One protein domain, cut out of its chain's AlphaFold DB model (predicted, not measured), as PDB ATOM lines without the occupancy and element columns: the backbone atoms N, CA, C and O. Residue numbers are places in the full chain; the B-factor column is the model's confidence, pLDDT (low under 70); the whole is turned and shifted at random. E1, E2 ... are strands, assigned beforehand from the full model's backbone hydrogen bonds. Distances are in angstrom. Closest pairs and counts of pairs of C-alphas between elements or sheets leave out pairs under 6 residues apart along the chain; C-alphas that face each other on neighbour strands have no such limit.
ATOM      1  N   THR A  43      55.913 -36.140  14.648       52.66
ATOM      2  CA  THR A  43      55.227 -36.291  15.938       52.66
ATOM      3  C   THR A  43      55.230 -37.769  16.296       52.66
ATOM      4  O   THR A  43      54.645 -38.572  15.573       52.66
ATOM      5  N   ARG A  44      55.915 -38.156  17.382       54.25
ATOM      6  CA  ARG A  44      55.760 -39.493  17.974       54.25
ATOM      7  C   ARG A  44      54.267 -39.712  18.186       54.25
ATOM      8  O   ARG A  44      53.686 -39.091  19.070       54.25
ATOM      9  N   ILE A  45      53.644 -40.544  17.353       61.62
ATOM     10  CA  ILE A  45      52.223 -40.842  17.488       61.62
ATOM     11  C   ILE A  45      52.097 -41.805  18.666       61.62
ATOM     12  O   ILE A  45      52.179 -43.020  18.511       61.62
ATOM     13  N   SER A  46      52.019 -41.243  19.869       67.44
ATOM     14  CA  SER A  46      51.745 -41.984  21.090       67.44
ATOM     15  C   SER A  46      50.250 -41.933  21.345       67.44
ATOM     16  O   SER A  46      49.703 -40.872  21.645       67.44
ATOM     17  N   CYS A  47      49.596 -43.080  21.223       80.56
ATOM     18  CA  CYS A  47      48.218 -43.225  21.650       80.56
ATOM     19  C   CYS A  47      48.099 -43.000  23.172       80.56
ATOM     20  O   CYS A  47      49.032 -43.325  23.917       80.56
ATOM     21  N   PRO A  48      46.991 -42.411  23.656       82.00
ATOM     22  CA  PRO A  48      46.771 -42.208  25.084       82.00
ATOM     23  C   PRO A  48      46.754 -43.543  25.847       82.00
ATOM     24  O   PRO A  48      46.459 -44.603  25.290       82.00
ATOM     25  N   ARG A  49      47.068 -43.512  27.151       79.50
ATOM     26  CA  ARG A  49      47.046 -44.720  28.000       79.50
ATOM     27  C   ARG A  49      45.669 -45.398  27.943       79.50
ATOM     28  O   ARG A  49      44.650 -44.719  27.992       79.50
ATOM     29  N   GLY A  50      45.654 -46.731  27.869       80.62
ATOM     30  CA  GLY A  50      44.419 -47.519  27.731       80.62
ATOM     31  C   GLY A  50      43.914 -47.663  26.291       80.62
ATOM     32  O   GLY A  50      42.809 -48.161  26.079       80.62
ATOM     33  N   THR A  51      44.709 -47.244  25.302       83.69
ATOM     34  CA  THR A  51      44.425 -47.454  23.878       83.69
ATOM     35  C   THR A  51      45.596 -48.146  23.174       83.69
ATOM     36  O   THR A  51      46.755 -47.967  23.551       83.69
ATOM     37  N   GLU A  52      45.285 -48.962  22.173       81.94
ATOM     38  CA  GLU A  52      46.217 -49.670  21.302       81.94
ATOM     39  C   GLU A  52      46.387 -48.913  19.979       81.94
ATOM     40  O   GLU A  52      45.423 -48.420  19.393       81.94
ATOM     41  N   ALA A  53      47.628 -48.816  19.505       85.06
ATOM     42  CA  ALA A  53      47.970 -48.153  18.254       85.06
ATOM     43  C   ALA A  53      47.811 -49.101  17.053       85.06
ATOM     44  O   ALA A  53      48.558 -50.067  16.919       85.06
ATOM     45  N   ILE A  54      46.904 -48.776  16.134       85.06
ATOM     46  CA  ILE A  54      46.677 -49.495  14.876       85.06
ATOM     47  C   ILE A  54      47.187 -48.638  13.717       85.06
ATOM     48  O   ILE A  54      46.783 -47.490  13.558       85.06
ATOM     49  N   ASN A  55      48.074 -49.171  12.878       86.19
ATOM     50  CA  ASN A  55      48.577 -48.427  11.721       86.19
ATOM     51  C   ASN A  55      47.458 -48.175  10.696       86.19
ATOM     52  O   ASN A  55      46.794 -49.112  10.258       86.19
ATOM     53  N   LYS A  56      47.299 -46.919  10.262       84.12
ATOM     54  CA  LYS A  56      46.404 -46.543   9.161       84.12
ATOM     55  C   LYS A  56      47.193 -46.468   7.858       84.12
ATOM     56  O   LYS A  56      48.190 -45.742   7.775       84.12
ATOM     57  N   TYR A  57      46.717 -47.178   6.843       86.38
ATOM     58  CA  TYR A  57      47.256 -47.138   5.488       86.38
ATOM     59  C   TYR A  57      46.280 -46.408   4.566       86.38
ATOM     60  O   TYR A  57      45.070 -46.607   4.656       86.38
ATOM     61  N   CYS A  58      46.810 -45.545   3.706       87.94
ATOM     62  CA  CYS A  58      46.059 -44.809   2.701       87.94
ATOM     63  C   CYS A  58      46.556 -45.223   1.316       87.94
ATOM     64  O   CYS A  58      47.738 -45.522   1.134       87.94
ATOM     65  N   TRP A  59      45.648 -45.235   0.344       92.19
ATOM     66  CA  TRP A  59      45.999 -45.489  -1.046       92.19
ATOM     67  C   TRP A  59      46.728 -44.281  -1.641       92.19
ATOM     68  O   TRP A  59      46.185 -43.175  -1.671       92.19
ATOM     69  N   ASP A  60      47.957 -44.487  -2.108       90.25
ATOM     70  CA  ASP A  60      48.728 -43.492  -2.847       90.25
ATOM     71  C   ASP A  60      48.472 -43.687  -4.345       90.25
ATOM     72  O   ASP A  60      49.014 -44.607  -4.960       90.25
ATOM     73  N   ARG A  61      47.643 -42.818  -4.938       87.56
ATOM     74  CA  ARG A  61      47.294 -42.877  -6.371       87.56
ATOM     75  C   ARG A  61      48.495 -42.658  -7.294       87.56
ATOM     76  O   ARG A  61      48.482 -43.152  -8.413       87.56
ATOM     77  N   VAL A  62      49.518 -41.929  -6.847       88.69
ATOM     78  CA  VAL A  62      50.695 -41.604  -7.673       88.69
ATOM     79  C   VAL A  62      51.636 -42.798  -7.746       88.69
ATOM     80  O   VAL A  62      52.195 -43.093  -8.799       88.69
ATOM     81  N   LYS A  63      51.811 -43.495  -6.622       87.62
ATOM     82  CA  LYS A  63      52.695 -44.663  -6.533       87.62
ATOM     83  C   LYS A  63      51.971 -45.993  -6.734       87.62
ATOM     84  O   LYS A  63      52.637 -47.019  -6.818       87.62
ATOM     85  N   ASN A  64      50.641 -45.972  -6.804       89.94
ATOM     86  CA  ASN A  64      49.774 -47.142  -6.930       89.94
ATOM     87  C   ASN A  64      50.023 -48.200  -5.830       89.94
ATOM     88  O   ASN A  64      50.068 -49.400  -6.099       89.94
ATOM     89  N   VAL A  65      50.250 -47.745  -4.591       91.56
ATOM     90  CA  VAL A  65      50.555 -48.592  -3.420       91.56
ATOM     91  C   VAL A  65      49.861 -48.078  -2.157       91.56
ATOM     92  O   VAL A  65      49.537 -46.896  -2.044       91.56
ATOM     93  N   PHE A  66      49.685 -48.947  -1.159       90.38
ATOM     94  CA  PHE A  66      49.246 -48.542   0.178       90.38
ATOM     95  C   PHE A  66      50.426 -48.026   1.008       90.38
ATOM     96  O   PHE A  66      51.358 -48.771   1.305       90.38
ATOM     97  N   ASN A  67      50.359 -46.765   1.439       86.69
ATOM     98  CA  ASN A  67      51.370 -46.140   2.290       86.69
ATOM     99  C   ASN A  67      50.814 -45.867   3.689       86.69
ATOM    100  O   ASN A  67      49.657 -45.478   3.854       86.69
ATOM    101  N   LYS A  68      51.650 -46.048   4.720       84.75
ATOM    102  CA  LYS A  68      51.276 -45.690   6.092       84.75
ATOM    103  C   LYS A  68      51.066 -44.177   6.165       84.75
ATOM    104  O   LYS A  68      52.013 -43.418   5.981       84.75
ATOM    105  N   CYS A  69      49.841 -43.759   6.459       83.81
ATOM    106  CA  CYS A  69      49.451 -42.350   6.534       83.81
ATOM    107  C   CYS A  69      49.127 -41.891   7.961       83.81
ATOM    108  O   CYS A  69      48.989 -40.696   8.200       83.81
ATOM    109  N   GLY A  70      49.012 -42.810   8.925       84.38
ATOM    110  CA  GLY A  70      48.745 -42.444  10.313       84.38
ATOM    111  C   GLY A  70      48.656 -43.635  11.256       84.38
ATOM    112  O   GLY A  70      49.080 -44.750  10.933       84.38
ATOM    113  N   VAL A  71      48.102 -43.382  12.438       85.12
ATOM    114  CA  VAL A  71      47.815 -44.383  13.471       85.12
ATOM    115  C   VAL A  71      46.444 -44.066  14.070       85.12
ATOM    116  O   VAL A  71      46.141 -42.908  14.339       85.12
ATOM    117  N   ILE A  72      45.619 -45.092  14.250       84.56
ATOM    118  CA  ILE A  72      44.328 -45.061  14.939       84.56
ATOM    119  C   ILE A  72      44.556 -45.586  16.357       84.56
ATOM    120  O   ILE A  72      45.235 -46.592  16.532       84.56
ATOM    121  N   CYS A  73      43.986 -44.933  17.364       87.19
ATOM    122  CA  CYS A  73      44.071 -45.386  18.752       87.19
ATOM    123  C   CYS A  73      42.772 -46.102  19.144       87.19
ATOM    124  O   CYS A  73      41.752 -45.448  19.357       87.19
ATOM    125  N   LYS A  74      42.793 -47.438  19.221       83.25
ATOM    126  CA  LYS A  74      41.640 -48.275  19.599       83.25
ATOM    127  C   LYS A  74      41.593 -48.453  21.113       83.25
ATOM    128  O   LYS A  74      42.604 -48.776  21.722       83.25
ATOM    129  N   LYS A  75      40.438 -48.272  21.752       84.31
ATOM    130  CA  LYS A  75      40.304 -48.482  23.201       84.31
ATOM    131  C   LYS A  75      40.444 -49.970  23.552       84.31
ATOM    132  O   LYS A  75      39.772 -50.813  22.962       84.31
ATOM    133  N   ILE A  76      41.317 -50.292  24.508       79.06
ATOM    134  CA  ILE A  76      41.514 -51.671  24.977       79.06
ATOM    135  C   ILE A  76      40.268 -52.069  25.782       79.06
ATOM    136  O   ILE A  76      39.905 -51.379  26.735       79.06
ATOM    137  N   GLY A  77      39.597 -53.149  25.376       71.56
ATOM    138  CA  GLY A  77      38.348 -53.620  25.990       71.56
ATOM    139  C   GLY A  77      37.061 -53.163  25.294       71.56
ATOM    140  O   GLY A  77      35.976 -53.437  25.800       71.56
ATOM    141  N   ASP A  78      37.157 -52.502  24.137       58.75
ATOM    142  CA  ASP A  78      36.003 -52.218  23.274       58.75
ATOM    143  C   ASP A  78      35.700 -53.426  22.363       58.75
ATOM    144  O   ASP A  78      35.772 -53.359  21.139       58.75
ATOM    145  N   GLU A  79      35.436 -54.579  22.985       60.09
ATOM    146  CA  GLU A  79      34.891 -55.777  22.319       60.09
ATOM    147  C   GLU A  79      33.357 -55.725  22.243       60.09
ATOM    148  O   GLU A  79      32.680 -56.745  22.107       60.09
ATOM    149  N   ARG A  80      32.773 -54.527  22.340       60.38
ATOM    150  CA  ARG A  80      31.351 -54.351  22.077       60.38
ATOM    151  C   ARG A  80      31.127 -54.230  20.575       60.38
ATOM    152  O   ARG A  80      31.098 -53.142  20.023       60.38
ATOM    153  N   THR A  81      30.892 -55.403  19.994       53.28
ATOM    154  CA  THR A  81      29.729 -55.630  19.131       53.28
ATOM    155  C   THR A  81      29.796 -54.983  17.747       53.28
ATOM    156  O   THR A  81      29.320 -53.872  17.550       53.28
ATOM    157  N   GLU A  82      30.214 -55.766  16.756       45.16
ATOM    158  CA  GLU A  82      29.448 -55.825  15.507       45.16
ATOM    159  C   GLU A  82      28.845 -57.241  15.390       45.16
ATOM    160  O   GLU A  82      29.539 -58.205  15.729       45.16
ATOM    161  N   PRO A  83      27.546 -57.362  15.052       49.75
ATOM    162  CA  PRO A  83      26.865 -58.639  14.822       49.75
ATOM    163  C   PRO A  83      27.323 -59.350  13.543       49.75
ATOM    164  O   PRO A  83      27.763 -58.661  12.595       49.75
TER     165      PRO A  83
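AT A GLANCE: This is residues 43 to 83 of the 83 residues of an uncharacterized protein of Bdellovibrio bacteriovorus (strain ATCC 15356 / DSM 50701 / NCIMB 9529 / HD100) (UniProt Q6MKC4). What is the main picture? One long hairpin of two strands, E1 and E2, makes the length, and two tails at its open end lie to opposite sides of it: residues 43 to 50 fold back along the hairpin, and residues 76 to 83 run off across its axis. What builds it? The printed part has 41 residues, no named helix and two strands, E1 then E2, in one antiparallel sheet, all strand. It is flat, 38 by 33 by 7 A, and only just loose, close to extended, with a radius of gyration of the C-alphas of 13.6 A.

IN THESE COORDINATES: Where is E1? Residues 51 to 60, 27.4 A long, from C-alpha 51 at (44.425, -47.454, 23.878). Where is E2? Residues 65 to 75, 28.5 A long, to C-alpha 75 at (40.304, -48.482, 23.201).

HOW THE PARTS SIT: How do the strands pair? Hairpin E1 and E2 is antiparallel at 158 degrees; N 54 and O 72, 2.8 A apart, are within hydrogen-bond range. Does either bend? E2 bends by 58 degrees at residue 69.

THE WHOLE: How large is it? The farthest C-alphas, of Val 62 and Gly 77, are 37.8 A apart. Are there cuts or long links? The printed part has no cut, and the link from E1 to E2 is tight. Where is confidence low? pLDDT is under 70 at residues 43 to 46 and 78 to 83.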